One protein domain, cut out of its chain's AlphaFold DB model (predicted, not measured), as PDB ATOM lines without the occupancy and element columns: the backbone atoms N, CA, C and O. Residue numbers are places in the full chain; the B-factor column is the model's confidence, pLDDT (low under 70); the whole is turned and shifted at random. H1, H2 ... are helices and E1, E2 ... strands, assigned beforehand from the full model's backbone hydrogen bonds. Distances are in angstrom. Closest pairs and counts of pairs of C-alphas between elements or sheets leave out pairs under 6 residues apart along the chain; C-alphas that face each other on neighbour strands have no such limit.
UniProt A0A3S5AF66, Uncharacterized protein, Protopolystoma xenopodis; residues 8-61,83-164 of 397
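AT A GLANCE: This is residues 8 to 61 and 83 to 164 of the 397 residues of an uncharacterized protein of Protopolystoma xenopodis (UniProt A0A3S5AF66). With little regular structure, a small mixed sheet, E1 E2 E3 E4, is grazed by H1; H2 and H4 lie far out. Four named helices and four strands hold 53 of 136 printed residues, class mixed. It is compact, radius of gyration of the C-alphas 14.9 A, spans 48 by 34 by 26 A.

IN THESE COORDINATES: In chain order come H1, residues 20 to 28, from C-alpha (31.245, -24.574, 3.938), E1, 37 to 40, E2, 85 to 88, H2, 99 to 110, H3, 116 to 119, E3, 125 to 127, E4, 144 to 146, and H4, 151 to 164, ending at (35.496, -10.299, -7.297).

HOW THE PARTS SIT: E2, H2 H3, E3 form a strand-helix-strand unit, its parallel strands having N 87 and O 125 2.8 A apart. E3 and E4 form a hairpin, N 126 and O 145 2.8 A apart. H3 touches H4, closest C-alphas Leu 119 and Ala 151, 4.3 A. H1, H2 and H4 have every O i to N i+4 pair within hydrogen-bond range.

THE WHOLE: Residues 62 to 82 are not printed, a 25.5 A gap; pLDDT is under 70 in 50 residues.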
ATOM      1  N   LEU A   8      33.369 -39.128  12.530       91.31
ATOM      2  CA  LEU A   8      32.118 -38.472  12.849       91.31
ATOM      3  C   LEU A   8      31.013 -39.078  11.993       91.31
ATOM      4  O   LEU A   8      31.070 -39.026  10.763       91.31
ATOM      5  N   ASP A   9      30.005 -39.624  12.660       91.06
ATOM      6  CA  ASP A   9      28.808 -40.132  12.011       91.06
ATOM      7  C   ASP A   9      27.640 -39.171  12.223       91.06
ATOM      8  O   ASP A   9      27.130 -38.997  13.328       91.06
ATOM      9  N   LEU A  10      27.270 -38.504  11.136       90.31
ATOM     10  CA  LEU A  10      26.107 -37.639  11.010       90.31
ATOM     11  C   LEU A  10      25.002 -38.320  10.198       90.31
ATOM     12  O   LEU A  10      24.096 -37.630   9.726       90.31
ATOM     13  N   ALA A  11      25.038 -39.640  10.009       87.12
ATOM     14  CA  ALA A  11      24.021 -40.326   9.235       87.12
ATOM     15  C   ALA A  11      22.621 -40.173   9.844       87.12
ATOM     16  O   ALA A  11      22.469 -40.055  11.058       87.12
ATOM     17  N   ASP A  12      21.600 -40.123   8.986       84.12
ATOM     18  CA  ASP A  12      20.178 -40.079   9.365       84.12
ATOM     19  C   ASP A  12      19.779 -38.941  10.343       84.12
ATOM     20  O   ASP A  12      18.716 -38.978  10.965       84.12
ATOM     21  N   ASN A  13      20.574 -37.866  10.439       85.31
ATOM     22  CA  ASN A  13      20.335 -36.728  11.341       85.31
ATOM     23  C   ASN A  13      19.367 -35.667  10.784       85.31
ATOM     24  O   ASN A  13      19.218 -34.586  11.355       85.31
ATOM     25  N   ARG A  14      18.687 -35.960   9.668       84.25
ATOM     26  CA  ARG A  14      17.770 -35.037   8.971       84.25
ATOM     27  C   ARG A  14      18.413 -33.697   8.579       84.25
ATOM     28  O   ARG A  14      17.717 -32.690   8.466       84.25
ATOM     29  N   LEU A  15      19.723 -33.681   8.353       84.38
ATOM     30  CA  LEU A  15      20.426 -32.488   7.899       84.38
ATOM     31  C   LEU A  15      19.982 -32.138   6.474       84.38
ATOM     32  O   LEU A  15      19.978 -32.983   5.583       84.38
ATOM     33  N   THR A  16      19.585 -30.886   6.264       84.69
ATOM     34  CA  THR A  16      19.110 -30.414   4.954       84.69
ATOM     35  C   THR A  16      20.111 -29.500   4.256       84.69
ATOM     36  O   THR A  16      20.060 -29.388   3.036       84.69
ATOM     37  N   HIS A  17      21.021 -28.866   5.003       86.81
ATOM     38  CA  HIS A  17      21.985 -27.895   4.480       86.81
ATOM     39  C   HIS A  17      23.404 -28.285   4.890       86.81
ATOM     40  O   HIS A  17      23.692 -28.389   6.086       86.81
ATOM     41  N   LEU A  18      24.287 -28.491   3.914       87.44
ATOM     42  CA  LEU A  18      25.709 -28.713   4.155       87.44
ATOM     43  C   LEU A  18      26.479 -27.456   3.767       87.44
ATOM     44  O   LEU A  18      26.707 -27.209   2.584       87.44
ATOM     45  N   THR A  19      26.862 -26.665   4.768       89.06
ATOM     46  CA  THR A  19      27.551 -25.394   4.528       89.06
ATOM     47  C   THR A  19      29.064 -25.528   4.587       89.06
ATOM     48  O   THR A  19      29.601 -26.341   5.352       89.06
ATOM     49  N   ARG A  20      29.775 -24.655   3.866       85.19
ATOM     50  CA  ARG A  20      31.245 -24.574   3.938       85.19
ATOM     51  C   ARG A  20      31.750 -24.371   5.356       85.19
ATOM     52  O   ARG A  20      32.741 -24.976   5.757       85.19
ATOM     53  N   ARG A  21      31.062 -23.547   6.151       83.12
ATOM     54  CA  ARG A  21      31.454 -23.278   7.542       83.12
ATOM     55  C   ARG A  21      31.396 -24.538   8.406       83.12
ATOM     56  O   ARG A  21      32.275 -24.724   9.247       83.12
ATOM     57  N   LEU A  22      30.396 -25.393   8.192       85.44
ATOM     58  CA  LEU A  22      30.262 -26.652   8.919       85.44
ATOM     59  C   LEU A  22      31.403 -27.606   8.557       85.44
ATOM     60  O   LEU A  22      32.137 -28.037   9.444       85.44
ATOM     61  N   VAL A  23      31.607 -27.861   7.263       84.94
ATOM     62  CA  VAL A  23      32.687 -28.736   6.783       84.94
ATOM     63  C   VAL A  23      34.049 -28.217   7.252       84.94
ATOM     64  O   VAL A  23      34.850 -28.959   7.815       84.94
ATOM     65  N   ALA A  24      34.292 -26.915   7.136       82.62
ATOM     66  CA  ALA A  24      35.532 -26.308   7.586       82.62
ATOM     67  C   ALA A  24      35.750 -26.398   9.095       82.62
ATOM     68  O   ALA A  24      36.877 -26.635   9.522       82.62
ATOM     69  N   SER A  25      34.708 -26.223   9.909       82.62
ATOM     70  CA  SER A  25      34.805 -26.386  11.362       82.62
ATOM     71  C   SER A  25      35.177 -27.820  11.739       82.62
ATOM     72  O   SER A  25      35.943 -28.018  12.681       82.62
ATOM     73  N   LEU A  26      34.672 -28.810  10.997       81.94
ATOM     74  CA  LEU A  26      35.006 -30.220  11.198       81.94
ATOM     75  C   LEU A  26      36.459 -30.521  10.806       81.94
ATOM     76  O   LEU A  26      37.151 -31.268  11.497       81.94
ATOM     77  N   LEU A  27      36.946 -29.905   9.726       77.62
ATOM     78  CA  LEU A  27      38.285 -30.160   9.188       77.62
ATOM     79  C   LEU A  27      39.392 -29.313   9.843       77.62
ATOM     80  O   LEU A  27      40.551 -29.726   9.879       77.62
ATOM     81  N   SER A  28      39.065 -28.145  10.398       75.12
ATOM     82  CA  SER A  28      40.044 -27.193  10.951       75.12
ATOM     83  C   SER A  28      40.798 -27.728  12.169       75.12
ATOM     84  O   SER A  28      41.960 -27.378  12.372       75.12
ATOM     85  N   GLY A  29      40.191 -28.635  12.939       67.62
ATOM     86  CA  GLY A  29      40.833 -29.282  14.087       67.62
ATOM     87  C   GLY A  29      41.899 -30.328  13.733       67.62
ATOM     88  O   GLY A  29      42.478 -30.919  14.640       67.62
ATOM     89  N   ARG A  30      42.155 -30.594  12.440       67.81
ATOM     90  CA  ARG A  30      42.931 -31.762  11.973       67.81
ATOM     91  C   ARG A  30      44.240 -31.465  11.244       67.81
ATOM     92  O   ARG A  30      44.820 -32.374  10.647       67.81
ATOM     93  N   ARG A  31      44.759 -30.235  11.295       62.69
ATOM     94  CA  ARG A  31      46.080 -29.937  10.709       62.69
ATOM     95  C   ARG A  31      47.152 -30.840  11.348       62.69
ATOM     96  O   ARG A  31      47.370 -30.766  12.551       62.69
ATOM     97  N   GLY A  32      47.786 -31.704  10.549       63.06
ATOM     98  CA  GLY A  32      48.838 -32.634  10.998       63.06
ATOM     99  C   GLY A  32      48.364 -34.027  11.437       63.06
ATOM    100  O   GLY A  32      49.142 -34.783  12.017       63.06
ATOM    101  N   ALA A  33      47.103 -34.395  11.190       65.81
ATOM    102  CA  ALA A  33      46.618 -35.736  11.493       65.81
ATOM    103  C   ALA A  33      47.199 -36.793  10.530       65.81
ATOM    104  O   ALA A  33      47.016 -36.706   9.322       65.81
ATOM    105  N   THR A  34      47.849 -37.823  11.080       71.81
ATOM    106  CA  THR A  34      48.362 -39.000  10.350       71.81
ATOM    107  C   THR A  34      47.277 -39.964   9.865       71.81
ATOM    108  O   THR A  34      47.515 -40.734   8.941       71.81
ATOM    109  N   LEU A  35      46.097 -39.944  10.493       79.12
ATOM    110  CA  LEU A  35      44.991 -40.847  10.176       79.12
ATOM    111  C   LEU A  35      43.889 -40.129   9.386       79.12
ATOM    112  O   LEU A  35      43.560 -38.987   9.742       79.12
ATOM    113  N   PRO A  36      43.273 -40.807   8.396       82.31
ATOM    114  CA  PRO A  36      42.127 -40.294   7.648       82.31
ATOM    115  C   PRO A  36      41.001 -39.868   8.592       82.31
ATOM    116  O   PRO A  36      40.674 -40.595   9.529       82.31
ATOM    117  N   PHE A  37      40.381 -38.714   8.344       86.38
ATOM    118  CA  PHE A  37      39.120 -38.377   9.008       86.38
ATOM    119  C   PHE A  37      37.980 -39.109   8.318       86.38
ATOM    120  O   PHE A  37      37.847 -38.995   7.103       86.38
ATOM    121  N   GLN A  38      37.147 -39.829   9.060       90.31
ATOM    122  CA  GLN A  38      35.958 -40.458   8.483       90.31
ATOM    123  C   GLN A  38      34.729 -39.601   8.771       90.31
ATOM    124  O   GLN A  38      34.405 -39.367   9.932       90.31
ATOM    125  N   LEU A  39      34.043 -39.142   7.725       90.50
ATOM    126  CA  LEU A  39      32.792 -38.398   7.840       90.50
ATOM    127  C   LEU A  39      31.680 -39.193   7.164       90.50
ATOM    128  O   LEU A  39      31.694 -39.362   5.946       90.50
ATOM    129  N   ASN A  40      30.714 -39.669   7.941       89.94
ATOM    130  CA  ASN A  40      29.511 -40.296   7.408       89.94
ATOM    131  C   ASN A  40      28.359 -39.291   7.447       89.94
ATOM    132  O   ASN A  40      27.981 -38.817   8.507       89.94
ATOM    133  N   ILE A  41      27.822 -38.939   6.284       88.94
ATOM    134  CA  ILE A  41      26.684 -38.018   6.128       88.94
ATOM    135  C   ILE A  41      25.528 -38.671   5.362       88.94
ATOM    136  O   ILE A  41      24.642 -37.984   4.838       88.94
ATOM    137  N   SER A  42      25.544 -40.001   5.273       85.94
ATOM    138  CA  SER A  42      24.521 -40.774   4.574       85.94
ATOM    139  C   SER A  42      23.132 -40.597   5.196       85.94
ATOM    140  O   SER A  42      22.966 -40.230   6.352       85.94
ATOM    141  N   GLY A  43      22.094 -40.781   4.394       80.12
ATOM    142  CA  GLY A  43      20.721 -40.770   4.889       80.12
ATOM    143  C   GLY A  43      20.140 -39.446   5.362       80.12
ATOM    144  O   GLY A  43      19.010 -39.393   5.845       80.12
ATOM    145  N   ASN A  44      20.849 -38.351   5.128       82.94
ATOM    146  CA  ASN A  44      20.315 -37.017   5.329       82.94
ATOM    147  C   ASN A  44      19.536 -36.531   4.086       82.94
ATOM    148  O   ASN A  44      19.963 -36.780   2.954       82.94
ATOM    149  N   PRO A  45      18.398 -35.836   4.266       79.06
ATOM    150  CA  PRO A  45      17.601 -35.250   3.194       79.06
ATOM    151  C   PRO A  45      18.232 -33.937   2.709       79.06
ATOM    152  O   PRO A  45      17.660 -32.861   2.891       79.06
ATOM    153  N   TRP A  46      19.424 -34.023   2.115       79.81
ATOM    154  CA  TRP A  46      20.147 -32.865   1.592       79.81
ATOM    155  C   TRP A  46      19.284 -32.108   0.580       79.81
ATOM    156  O   TRP A  46      18.909 -32.646  -0.458       79.81
ATOM    157  N   ARG A  47      18.954 -30.862   0.920       79.62
ATOM    158  CA  ARG A  47      18.258 -29.905   0.055       79.62
ATOM    159  C   ARG A  47      19.243 -28.957  -0.613       79.62
ATOM    160  O   ARG A  47      19.024 -28.549  -1.744       79.62
ATOM    161  N   GLN A  48      20.319 -28.618   0.094       82.31
ATOM    162  CA  GLN A  48      21.341 -27.698  -0.379       82.31
ATOM    163  C   GLN A  48      22.713 -28.129   0.137       82.31
ATOM    164  O   GLN A  48      22.900 -28.400   1.325       82.31
ATOM    165  N   ILE A  49      23.682 -28.168  -0.768       85.62
ATOM    166  CA  ILE A  49      25.100 -28.310  -0.456       85.62
ATOM    167  C   ILE A  49      25.758 -27.065  -1.034       85.62
ATOM    168  O   ILE A  49      25.572 -26.788  -2.219       85.62
ATOM    169  N   ASP A  50      26.472 -26.302  -0.205       85.75
ATOM    170  CA  ASP A  50      27.146 -25.101  -0.696       85.75
ATOM    171  C   ASP A  50      28.103 -25.485  -1.837       85.75
ATOM    172  O   ASP A  50      28.829 -26.484  -1.728       85.75
ATOM    173  N   PRO A  51      28.150 -24.693  -2.920       80.06
ATOM    174  CA  PRO A  51      29.008 -24.966  -4.064       80.06
ATOM    175  C   PRO A  51      30.492 -24.831  -3.731       80.06
ATOM    176  O   PRO A  51      31.305 -25.064  -4.600       80.06
ATOM    177  N   ASP A  52      30.870 -24.435  -2.519       83.94
ATOM    178  CA  ASP A  52      32.247 -24.383  -2.032       83.94
ATOM    179  C   ASP A  52      32.419 -25.158  -0.711       83.94
ATOM    180  O   ASP A  52      33.432 -25.003  -0.023       83.94
ATOM    181  N   ALA A  53      31.458 -26.028  -0.358       85.12
ATOM    182  CA  ALA A  53      31.420 -26.729   0.926       85.12
ATOM    183  C   ALA A  53      32.704 -27.515   1.225       85.12
ATOM    184  O   ALA A  53      33.177 -27.531   2.361       85.12
ATOM    185  N   PHE A  54      33.267 -28.152   0.197       85.00
ATOM    186  CA  PHE A  54      34.453 -29.003   0.295       85.00
ATOM    187  C   PHE A  54      35.740 -28.315  -0.143       85.00
ATOM    188  O   PHE A  54      36.808 -28.925  -0.062       85.00
ATOM    189  N   CYS A  55      35.668 -27.049  -0.562       83.31
ATOM    190  CA  CYS A  55      36.875 -26.328  -0.899       83.31
ATOM    191  C   CYS A  55      37.748 -26.192   0.347       83.31
ATOM    192  O   CYS A  55      37.259 -25.757   1.401       83.31
ATOM    193  N   PRO A  56      39.043 -26.547   0.258       69.06
ATOM    194  CA  PRO A  56      39.946 -26.300   1.361       69.06
ATOM    195  C   PRO A  56      39.872 -24.814   1.708       69.06
ATOM    196  O   PRO A  56      39.694 -23.959   0.836       69.06
ATOM    197  N   PHE A  57      40.012 -24.490   2.994       54.47
ATOM    198  CA  PHE A  57      40.370 -23.133   3.382       54.47
ATOM    199  C   PHE A  57      41.731 -22.861   2.743       54.47
ATOM    200  O   PHE A  57      42.762 -23.161   3.342       54.47
ATOM    201  N   THR A  58      41.740 -22.352   1.508       49.22
ATOM    202  CA  THR A  58      42.914 -21.696   0.959       49.22
ATOM    203  C   THR A  58      43.257 -20.639   1.998       49.22
ATOM    204  O   THR A  58      42.408 -19.775   2.259       49.22
ATOM    205  N   PRO A  59      44.406 -20.756   2.690       43.62
ATOM    206  CA  PRO A  59      44.833 -19.701   3.584       43.62
ATOM    207  C   PRO A  59      44.781 -18.412   2.775       43.62
ATOM    208  O   PRO A  59      45.123 -18.404   1.591       43.62
ATOM    209  N   ASN A  60      44.219 -17.380   3.396       43.62
ATOM    210  CA  ASN A  60      44.046 -16.064   2.805       43.62
ATOM    211  C   ASN A  60      45.299 -15.725   1.971       43.62
ATOM    212  O   ASN A  60      46.391 -15.846   2.521       43.62
ATOM    213  N   PRO A  61      45.201 -15.345   0.685       45.03
ATOM    214  CA  PRO A  61      46.381 -15.013  -0.120       45.03
ATOM    215  C   PRO A  61      47.210 -13.862   0.478       45.03
ATOM    216  O   PRO A  61      48.374 -13.700   0.129       45.03
ATOM    217  N   PRO A  83      44.043 -41.190   2.510       56.69
ATOM    218  CA  PRO A  83      43.084 -40.149   2.189       56.69
ATOM    219  C   PRO A  83      42.906 -39.226   3.392       56.69
ATOM    220  O   PRO A  83      42.724 -39.695   4.509       56.69
ATOM    221  N   ARG A  84      42.975 -37.908   3.212       76.75
ATOM    222  CA  ARG A  84      42.830 -36.975   4.346       76.75
ATOM    223  C   ARG A  84      41.410 -37.019   4.914       76.75
ATOM    224  O   ARG A  84      41.219 -36.917   6.130       76.75
ATOM    225  N   LEU A  85      40.437 -37.236   4.032       83.50
ATOM    226  CA  LEU A  85      39.023 -37.417   4.324       83.50
ATOM    227  C   LEU A  85      38.504 -38.683   3.630       83.50
ATOM    228  O   LEU A  85      38.703 -38.866   2.432       83.50
ATOM    229  N   VAL A  86      37.791 -39.519   4.380       88.81
ATOM    230  CA  VAL A  86      36.928 -40.583   3.863       88.81
ATOM    231  C   VAL A  86      35.487 -40.123   4.057       88.81
ATOM    232  O   VAL A  86      34.968 -40.146   5.175       88.81
ATOM    233  N   LEU A  87      34.851 -39.671   2.980       88.56
ATOM    234  CA  LEU A  87      33.467 -39.216   2.980       88.56
ATOM    235  C   LEU A  87      32.547 -40.373   2.595       88.56
ATOM    236  O   LEU A  87      32.608 -40.878   1.477       88.56
ATOM    237  N   THR A  88      31.664 -40.770   3.504       87.50
ATOM    238  CA  THR A  88      30.577 -41.701   3.199       87.50
ATOM    239  C   THR A  88      29.306 -40.902   2.978       87.50
ATOM    240  O   THR A  88      28.814 -40.225   3.884       87.50
ATOM    241  N   ILE A  89      28.786 -40.962   1.760       82.56
ATOM    242  CA  ILE A  89      27.595 -40.239   1.341       82.56
ATOM    243  C   ILE A  89      26.690 -41.186   0.558       82.56
ATOM    244  O   ILE A  89      27.157 -42.077  -0.136       82.56
ATOM    245  N   GLY A  90      25.382 -41.021   0.694       74.31
ATOM    246  CA  GLY A  90      24.419 -41.841  -0.025       74.31
ATOM    247  C   GLY A  90      23.017 -41.711   0.560       74.31
ATOM    248  O   GLY A  90      22.851 -41.164   1.658       74.31
ATOM    249  N   PRO A  91      21.995 -42.189  -0.161       66.69
ATOM    250  CA  PRO A  91      20.619 -42.206   0.326       66.69
ATOM    251  C   PRO A  91      20.486 -43.085   1.580       66.69
ATOM    252  O   PRO A  91      21.171 -44.098   1.712       66.69
ATOM    253  N   SER A  92      19.577 -42.721   2.492       56.31
ATOM    254  CA  SER A  92      19.317 -43.517   3.704       56.31
ATOM    255  C   SER A  92      18.783 -44.879   3.273       56.31
ATOM    256  O   SER A  92      17.771 -44.918   2.561       56.31
ATOM    257  N   PRO A  93      19.376 -46.003   3.712       50.22
ATOM    258  CA  PRO A  93      18.801 -47.315   3.448       50.22
ATOM    259  C   PRO A  93      17.460 -47.523   4.170       50.22
ATOM    260  O   PRO A  93      16.772 -48.501   3.875       50.22
ATOM    261  N   VAL A  94      17.083 -46.628   5.093       47.41
ATOM    262  CA  VAL A  94      16.002 -46.833   6.065       47.41
ATOM    263  C   VAL A  94      14.719 -46.055   5.746       47.41
ATOM    264  O   VAL A  94      13.789 -46.093   6.544       47.41
ATOM    265  N   SER A  95      14.610 -45.375   4.594       46.22
ATOM    266  CA  SER A  95      13.357 -44.706   4.192       46.22
ATOM    267  C   SER A  95      12.506 -45.601   3.269       46.22
ATOM    268  O   SER A  95      12.730 -45.612   2.053       46.22
ATOM    269  N   PRO A  96      11.522 -46.360   3.803       44.66
ATOM    270  CA  PRO A  96      10.747 -47.342   3.038       44.66
ATOM    271  C   PRO A  96       9.849 -46.732   1.953       44.66
ATOM    272  O   PRO A  96       9.449 -47.439   1.034       44.66
ATOM    273  N   THR A  97       9.545 -45.433   2.011       46.94
ATOM    274  CA  THR A  97       8.577 -44.780   1.109       46.94
ATOM    275  C   THR A  97       9.165 -43.671   0.235       46.94
ATOM    276  O   THR A  97       8.443 -43.096  -0.573       46.94
ATOM    277  N   GLY A  98      10.467 -43.382   0.330       51.66
ATOM    278  CA  GLY A  98      11.051 -42.205  -0.327       51.66
ATOM    279  C   GLY A  98      12.453 -42.380  -0.895       51.66
ATOM    280  O   GLY A  98      13.051 -41.397  -1.315       51.66
ATOM    281  N   TRP A  99      13.008 -43.595  -0.931       54.00
ATOM    282  CA  TRP A  99      14.396 -43.774  -1.370       54.00
ATOM    283  C   TRP A  99      14.630 -43.309  -2.815       54.00
ATOM    284  O   TRP A  99      15.664 -42.723  -3.091       54.00
ATOM    285  N   ARG A 100      13.666 -43.485  -3.733       55.47
ATOM    286  CA  ARG A 100      13.811 -43.042  -5.136       55.47
ATOM    287  C   ARG A 100      13.776 -41.523  -5.296       55.47
ATOM    288  O   ARG A 100      14.533 -40.989  -6.096       55.47
ATOM    289  N   SER A 101      12.911 -40.830  -4.554       52.16
ATOM    290  CA  SER A 101      12.865 -39.362  -4.557       52.16
ATOM    291  C   SER A 101      14.084 -38.778  -3.851       52.16
ATOM    292  O   SER A 101      14.675 -37.832  -4.359       52.16
ATOM    293  N   ALA A 102      14.523 -39.395  -2.750       56.59
ATOM    294  CA  ALA A 102      15.780 -39.057  -2.098       56.59
ATOM    295  C   ALA A 102      16.972 -39.283  -3.034       56.59
ATOM    296  O   ALA A 102      17.826 -38.420  -3.099       56.59
ATOM    297  N   VAL A 103      17.004 -40.373  -3.810       63.09
ATOM    298  CA  VAL A 103      18.053 -40.638  -4.809       63.09
ATOM    299  C   VAL A 103      18.031 -39.620  -5.941       63.09
ATOM    300  O   VAL A 103      19.094 -39.156  -6.311       63.09
ATOM    301  N   ALA A 104      16.869 -39.235  -6.476       58.62
ATOM    302  CA  ALA A 104      16.799 -38.249  -7.558       58.62
ATOM    303  C   ALA A 104      17.241 -36.849  -7.098       58.62
ATOM    304  O   ALA A 104      18.051 -36.207  -7.763       58.62
ATOM    305  N   VAL A 105      16.762 -36.402  -5.929       58.84
ATOM    306  CA  VAL A 105      17.207 -35.143  -5.305       58.84
ATOM    307  C   VAL A 105      18.696 -35.219  -4.989       58.84
ATOM    308  O   VAL A 105      19.439 -34.289  -5.280       58.84
ATOM    309  N   TRP A 106      19.153 -36.352  -4.464       65.56
ATOM    310  CA  TRP A 106      20.557 -36.585  -4.164       65.56
ATOM    311  C   TRP A 106      21.418 -36.603  -5.428       65.56
ATOM    312  O   TRP A 106      22.461 -35.977  -5.421       65.56
ATOM    313  N   HIS A 107      20.978 -37.214  -6.529       64.00
ATOM    314  CA  HIS A 107      21.701 -37.246  -7.802       64.00
ATOM    315  C   HIS A 107      21.799 -35.844  -8.414       64.00
ATOM    316  O   HIS A 107      22.870 -35.440  -8.855       64.00
ATOM    317  N   GLY A 108      20.715 -35.062  -8.352       61.38
ATOM    318  CA  GLY A 108      20.723 -33.656  -8.767       61.38
ATOM    319  C   GLY A 108      21.593 -32.759  -7.878       61.38
ATOM    320  O   GLY A 108      22.216 -31.830  -8.376       61.38
ATOM    321  N   SER A 109      21.676 -33.054  -6.578       62.56
ATOM    322  CA  SER A 109      22.472 -32.275  -5.611       62.56
ATOM    323  C   SER A 109      23.950 -32.669  -5.602       62.56
ATOM    324  O   SER A 109      24.821 -31.834  -5.383       62.56
ATOM    325  N   ALA A 110      24.236 -33.954  -5.805       64.19
ATOM    326  CA  ALA A 110      25.575 -34.510  -5.911       64.19
ATOM    327  C   ALA A 110      26.201 -34.154  -7.261       64.19
ATOM    328  O   ALA A 110      27.399 -33.880  -7.300       64.19
ATOM    329  N   ALA A 111      25.382 -34.166  -8.327       66.56
ATOM    330  CA  ALA A 111      25.692 -33.866  -9.726       66.56
ATOM    331  C   ALA A 111      27.081 -34.341 -10.173       66.56
ATOM    332  O   ALA A 111      27.752 -33.661 -10.942       66.56
ATOM    333  N   TRP A 112      27.547 -35.485  -9.665       67.75
ATOM    334  CA  TRP A 112      28.895 -35.979  -9.919       67.75
ATOM    335  C   TRP A 112      29.061 -36.317 -11.410       67.75
ATOM    336  O   TRP A 112      28.164 -36.939 -11.977       67.75
ATOM    337  N   PRO A 113      30.173 -35.934 -12.064       66.88
ATOM    338  CA  PRO A 113      31.376 -35.290 -11.521       66.88
ATOM    339  C   PRO A 113      31.362 -33.751 -11.567       66.88
ATOM    340  O   PRO A 113      32.383 -33.136 -11.328       66.88
ATOM    341  N   ASN A 114      30.245 -33.097 -11.879       76.00
ATOM    342  CA  ASN A 114      30.174 -31.640 -12.081       76.00
ATOM    343  C   ASN A 114      29.581 -30.857 -10.889       76.00
ATOM    344  O   ASN A 114      29.405 -29.642 -10.967       76.00
ATOM    345  N   GLY A 115      29.214 -31.540  -9.804       77.75
ATOM    346  CA  GLY A 115      28.534 -30.961  -8.647       77.75
ATOM    347  C   GLY A 115      29.460 -30.528  -7.509       77.75
ATOM    348  O   GLY A 115      30.679 -30.638  -7.608       77.75
ATOM    349  N   PRO A 116      28.904 -30.091  -6.364       77.75
ATOM    350  CA  PRO A 116      29.693 -29.648  -5.210       77.75
ATOM    351  C   PRO A 116      30.588 -30.753  -4.631       77.75
ATOM    352  O   PRO A 116      31.608 -30.461  -4.009       77.75
ATOM    353  N   LEU A 117      30.239 -32.027  -4.848       80.88
ATOM    354  CA  LEU A 117      31.077 -33.158  -4.446       80.88
ATOM    355  C   LEU A 117      32.350 -33.279  -5.289       80.88
ATOM    356  O   LEU A 117      33.340 -33.794  -4.782       80.88
ATOM    357  N   ALA A 118      32.366 -32.761  -6.519       80.44
ATOM    358  CA  ALA A 118      33.557 -32.731  -7.373       80.44
ATOM    359  C   ALA A 118      34.700 -31.911  -6.766       80.44
ATOM    360  O   ALA A 118      35.861 -32.093  -7.092       80.44
ATOM    361  N   LEU A 119      34.390 -31.020  -5.825       82.56
ATOM    362  CA  LEU A 119      35.374 -30.177  -5.144       82.56
ATOM    363  C   LEU A 119      36.140 -30.915  -4.048       82.56
ATOM    364  O   LEU A 119      37.017 -30.351  -3.391       82.56
ATOM    365  N   ILE A 120      35.812 -32.184  -3.835       83.06
ATOM    366  CA  ILE A 120      36.586 -33.074  -2.994       83.06
ATOM    367  C   ILE A 120      37.844 -33.441  -3.783       83.06
ATOM    368  O   ILE A 120      37.769 -34.171  -4.762       83.06
ATOM    369  N   GLY A 121      38.997 -32.915  -3.360       82.19
ATOM    370  CA  GLY A 121      40.264 -33.111  -4.074       82.19
ATOM    371  C   GLY A 121      40.805 -34.544  -4.063       82.19
ATOM    372  O   GLY A 121      40.346 -35.369  -3.265       82.19
ATOM    373  N   PRO A 122      41.835 -34.827  -4.881       78.25
ATOM    374  CA  PRO A 122      42.276 -36.185  -5.231       78.25
ATOM    375  C   PRO A 122      42.841 -36.980  -4.047       78.25
ATOM    376  O   PRO A 122      42.827 -38.207  -4.044       78.25
ATOM    377  N   GLY A 123      43.285 -36.290  -2.992       78.25
ATOM    378  CA  GLY A 123      43.735 -36.897  -1.737       78.25
ATOM    379  C   GLY A 123      42.608 -37.326  -0.792       78.25
ATOM    380  O   GLY A 123      42.867 -37.545   0.390       78.25
ATOM    381  N   ASN A 124      41.359 -37.385  -1.252       83.62
ATOM    382  CA  ASN A 124      40.202 -37.782  -0.453       83.62
ATOM    383  C   ASN A 124      39.461 -38.938  -1.124       83.62
ATOM    384  O   ASN A 124      39.515 -39.112  -2.340       83.62
ATOM    385  N   LEU A 125      38.755 -39.719  -0.312       85.75
ATOM    386  CA  LEU A 125      38.057 -40.916  -0.751       85.75
ATOM    387  C   LEU A 125      36.561 -40.780  -0.488       85.75
ATOM    388  O   LEU A 125      36.148 -40.531   0.643       85.75
ATOM    389  N   LEU A 126      35.752 -40.969  -1.522       85.31
ATOM    390  CA  LEU A 126      34.302 -40.967  -1.449       85.31
ATOM    391  C   LEU A 126      33.777 -42.406  -1.484       85.31
ATOM    392  O   LEU A 126      34.285 -43.258  -2.215       85.31
ATOM    393  N   ARG A 127      32.750 -42.683  -0.680       84.94
ATOM    394  CA  ARG A 127      32.035 -43.963  -0.632       84.94
ATOM    395  C   ARG A 127      30.543 -43.729  -0.759       84.94
ATOM    396  O   ARG A 127      30.025 -42.791  -0.158       84.94
ATOM    397  N   GLY A 128      29.865 -44.645  -1.445       74.69
ATOM    398  CA  GLY A 128      28.401 -44.683  -1.499       74.69
ATOM    399  C   GLY A 128      27.775 -43.849  -2.614       74.69
ATOM    400  O   GLY A 128      26.552 -43.718  -2.631       74.69
ATOM    401  N   LEU A 129      28.575 -43.341  -3.564       69.50
ATOM    402  CA  LEU A 129      28.029 -42.768  -4.791       69.50
ATOM    403  C   LEU A 129      27.433 -43.890  -5.665       69.50
ATOM    404  O   LEU A 129      28.169 -44.785  -6.074       69.50
ATOM    405  N   PRO A 130      26.125 -43.867  -5.973       64.00
ATOM    406  CA  PRO A 130      25.560 -44.640  -7.062       64.00
ATOM    407  C   PRO A 130      25.996 -43.979  -8.376       64.00
ATOM    408  O   PRO A 130      25.371 -43.026  -8.828       64.00
ATOM    409  N   LEU A 131      27.113 -44.436  -8.941       58.62
ATOM    410  CA  LEU A 131      27.665 -43.901 -10.194       58.62
ATOM    411  C   LEU A 131      26.954 -44.445 -11.438       58.62
ATOM    412  O   LEU A 131      27.119 -43.890 -12.519       58.62
ATOM    413  N   ASP A 132      26.188 -45.528 -11.298       57.97
ATOM    414  CA  ASP A 132      25.546 -46.202 -12.423       57.97
ATOM    415  C   ASP A 132      24.042 -45.879 -12.492       57.97
ATOM    416  O   ASP A 132      23.239 -46.356 -11.682       57.97
ATOM    417  N   GLU A 133      23.657 -45.059 -13.478       52.00
ATOM    418  CA  GLU A 133      22.257 -44.726 -13.794       52.00
ATOM    419  C   GLU A 133      21.457 -45.955 -14.259       52.00
ATOM    420  O   GLU A 133      20.237 -46.010 -14.074       52.00
ATOM    421  N   ALA A 134      22.122 -46.955 -14.854       50.28
ATOM    422  CA  ALA A 134      21.453 -48.050 -15.550       50.28
ATOM    423  C   ALA A 134      21.030 -49.194 -14.620       50.28
ATOM    424  O   ALA A 134      20.047 -49.890 -14.898       50.28
ATOM    425  N   THR A 135      21.714 -49.386 -13.488       47.25
ATOM    426  CA  THR A 135      21.313 -50.384 -12.495       47.25
ATOM    427  C   THR A 135      21.536 -49.900 -11.061       47.25
ATOM    428  O   THR A 135      22.645 -49.989 -10.545       47.25
ATOM    429  N   PRO A 136      20.478 -49.526 -10.309       51.50
ATOM    430  CA  PRO A 136      20.569 -49.322  -8.864       51.50
ATOM    431  C   PRO A 136      20.628 -50.683  -8.149       51.50
ATOM    432  O   PRO A 136      19.873 -50.959  -7.212       51.50
ATOM    433  N   ARG A 137      21.464 -51.607  -8.635       43.97
ATOM    434  CA  ARG A 137      21.701 -52.876  -7.963       43.97
ATOM    435  C   ARG A 137      22.619 -52.595  -6.785       43.97
ATOM    436  O   ARG A 137      23.762 -52.194  -6.951       43.97
ATOM    437  N   ARG A 138      22.089 -52.845  -5.583       50.47
ATOM    438  CA  ARG A 138      22.855 -53.006  -4.342       50.47
ATOM    439  C   ARG A 138      23.949 -54.056  -4.562       50.47
ATOM    440  O   ARG A 138      23.712 -55.245  -4.361       50.47
ATOM    441  N   GLY A 139      25.130 -53.618  -4.970       45.03
ATOM    442  CA  GLY A 139      26.361 -54.351  -4.737       45.03
ATOM    443  C   GLY A 139      26.832 -54.084  -3.302       45.03
ATOM    444  O   GLY A 139      26.726 -52.952  -2.834       45.03
ATOM    445  N   PRO A 140      27.361 -55.083  -2.576       46.97
ATOM    446  CA  PRO A 140      28.039 -54.865  -1.293       46.97
ATOM    447  C   PRO A 140      29.362 -54.085  -1.435       46.97
ATOM    448  O   PRO A 140      29.988 -53.749  -0.434       46.97
ATOM    449  N   GLN A 141      29.779 -53.778  -2.664       49.31
ATOM    450  CA  GLN A 141      30.849 -52.841  -2.975       49.31
ATOM    451  C   GLN A 141      30.200 -51.536  -3.430       49.31
ATOM    452  O   GLN A 141      29.818 -51.393  -4.584       49.31
ATOM    453  N   ALA A 142      30.002 -50.606  -2.497       57.34
ATOM    454  CA  ALA A 142      29.821 -49.216  -2.881       57.34
ATOM    455  C   ALA A 142      31.122 -48.772  -3.551       57.34
ATOM    456  O   ALA A 142      32.173 -48.900  -2.918       57.34
ATOM    457  N   ASP A 143      31.063 -48.298  -4.794       66.06
ATOM    458  CA  ASP A 143      32.262 -47.895  -5.523       66.06
ATOM    459  C   ASP A 143      33.042 -46.857  -4.706       66.06
ATOM    460  O   ASP A 143      32.501 -45.843  -4.247       66.06
ATOM    461  N   LEU A 144      34.314 -47.169  -4.442       76.31
ATOM    462  CA  LEU A 144      35.251 -46.229  -3.843       76.31
ATOM    463  C   LEU A 144      35.731 -45.316  -4.967       76.31
ATOM    464  O   LEU A 144      36.368 -45.782  -5.910       76.31
ATOM    465  N   VAL A 145      35.445 -44.025  -4.848       81.69
ATOM    466  CA  VAL A 145      35.836 -43.018  -5.836       81.69
ATOM    467  C   VAL A 145      36.843 -42.083  -5.193       81.69
ATOM    468  O   VAL A 145      36.611 -41.577  -4.095       81.69
ATOM    469  N   TYR A 146      37.977 -41.866  -5.849       83.69
ATOM    470  CA  TYR A 146      38.902 -40.813  -5.443       83.69
ATOM    471  C   TYR A 146      38.371 -39.453  -5.890       83.69
ATOM    472  O   TYR A 146      37.690 -39.354  -6.910       83.69
ATOM    473  N   GLY A 147      38.663 -38.418  -5.108       80.06
ATOM    474  CA  GLY A 147      38.277 -37.051  -5.441       80.06
ATOM    475  C   GLY A 147      38.823 -36.567  -6.791       80.06
ATOM    476  O   GLY A 147      39.767 -37.141  -7.338       80.06
ATOM    477  N   ASP A 148      38.229 -35.502  -7.324       81.31
ATOM    478  CA  ASP A 148      38.586 -34.954  -8.634       81.31
ATOM    479  C   ASP A 148      39.974 -34.281  -8.577       81.31
ATOM    480  O   ASP A 148      40.193 -33.420  -7.716       81.31
ATOM    481  N   PRO A 149      40.927 -34.628  -9.465       80.50
ATOM    482  CA  PRO A 149      42.216 -33.941  -9.546       80.50
ATOM    483  C   PRO A 149      42.103 -32.441  -9.856       80.50
ATOM    484  O   PRO A 149      42.983 -31.675  -9.466       80.50
ATOM    485  N   GLU A 150      41.030 -31.990 -10.511       83.88
ATOM    486  CA  GLU A 150      40.807 -30.579 -10.843       83.88
ATOM    487  C   GLU A 150      40.138 -29.778  -9.718       83.88
ATOM    488  O   GLU A 150      40.048 -28.548  -9.806       83.88
ATOM    489  N   ALA A 151      39.706 -30.434  -8.635       82.94
ATOM    490  CA  ALA A 151      38.993 -29.807  -7.525       82.94
ATOM    491  C   ALA A 151      39.698 -28.553  -6.986       82.94
ATOM    492  O   ALA A 151      39.060 -27.536  -6.722       82.94
ATOM    493  N   GLU A 152      41.027 -28.594  -6.857       82.50
ATOM    494  CA  GLU A 152      41.814 -27.463  -6.358       82.50
ATOM    495  C   GLU A 152      41.760 -26.261  -7.309       82.50
ATOM    496  O   GLU A 152      41.580 -25.121  -6.869       82.50
ATOM    497  N   ALA A 153      41.849 -26.505  -8.620       82.88
ATOM    498  CA  ALA A 153      41.741 -25.463  -9.634       82.88
ATOM    499  C   ALA A 153      40.327 -24.864  -9.669       82.88
ATOM    500  O   ALA A 153      40.172 -23.643  -9.775       82.88
ATOM    501  N   VAL A 154      39.290 -25.698  -9.531       83.44
ATOM    502  CA  VAL A 154      37.894 -25.244  -9.444       83.44
ATOM    503  C   VAL A 154      37.677 -24.408  -8.180       83.44
ATOM    504  O   VAL A 154      37.161 -23.295  -8.275       83.44
ATOM    505  N   CYS A 155      38.152 -24.867  -7.022       82.94
ATOM    506  CA  CYS A 155      38.075 -24.121  -5.766       82.94
ATOM    507  C   CYS A 155      38.815 -22.784  -5.825       82.94
ATOM    508  O   CYS A 155      38.306 -21.777  -5.335       82.94
ATOM    509  N   ALA A 156      39.981 -22.729  -6.475       82.00
ATOM    510  CA  ALA A 156      40.697 -21.476  -6.693       82.00
ATOM    511  C   ALA A 156      39.906 -20.507  -7.591       82.00
ATOM    512  O   ALA A 156      39.896 -19.302  -7.335       82.00
ATOM    513  N   ARG A 157      39.220 -21.005  -8.629       83.25
ATOM    514  CA  ARG A 157      38.328 -20.184  -9.468       83.25
ATOM    515  C   ARG A 157      37.130 -19.660  -8.677       83.25
ATOM    516  O   ARG A 157      36.851 -18.468  -8.759       83.25
ATOM    517  N   LEU A 158      36.478 -20.508  -7.880       80.69
ATOM    518  CA  LEU A 158      35.360 -20.115  -7.015       80.69
ATOM    519  C   LEU A 158      35.782 -19.070  -5.976       80.69
ATOM    520  O   LEU A 158      35.081 -18.083  -5.778       80.69
ATOM    521  N   ALA A 159      36.959 -19.233  -5.366       79.31
ATOM    522  CA  ALA A 159      37.499 -18.265  -4.416       79.31
ATOM    523  C   ALA A 159      37.756 -16.893  -5.063       79.31
ATOM    524  O   ALA A 159      37.419 -15.869  -4.471       79.31
ATOM    525  N   ARG A 160      38.304 -16.861  -6.288       79.44
ATOM    526  CA  ARG A 160      38.492 -15.610  -7.049       79.44
ATOM    527  C   ARG A 160      37.157 -14.971  -7.423       79.44
ATOM    528  O   ARG A 160      36.960 -13.797  -7.146       79.44
ATOM    529  N   ALA A 161      36.218 -15.755  -7.951       76.94
ATOM    530  CA  ALA A 161      34.888 -15.268  -8.305       76.94
ATOM    531  C   ALA A 161      34.128 -14.711  -7.089       76.94
ATOM    532  O   ALA A 161      33.452 -13.693  -7.204       76.94
ATOM    533  N   SER A 162      34.276 -15.333  -5.916       73.19
ATOM    534  CA  SER A 162      33.718 -14.821  -4.662       73.19
ATOM    535  C   SER A 162      34.371 -13.505  -4.239       73.19
ATOM    536  O   SER A 162      33.659 -12.609  -3.800       73.19
ATOM    537  N   ALA A 163      35.693 -13.369  -4.368       71.62
ATOM    538  CA  ALA A 163      36.399 -12.132  -4.030       71.62
ATOM    539  C   ALA A 163      36.021 -10.981  -4.979       71.62
ATOM    540  O   ALA A 163      35.758  -9.868  -4.526       71.62
ATOM    541  N   ASP A 164      35.919 -11.264  -6.279       73.56
ATOM    542  CA  ASP A 164      35.496 -10.299  -7.297       73.56
ATOM    543  C   ASP A 164      34.015  -9.926  -7.141       73.56
ATOM    544  O   ASP A 164      33.634  -8.770  -7.320       73.56
TER     545      ASP A 164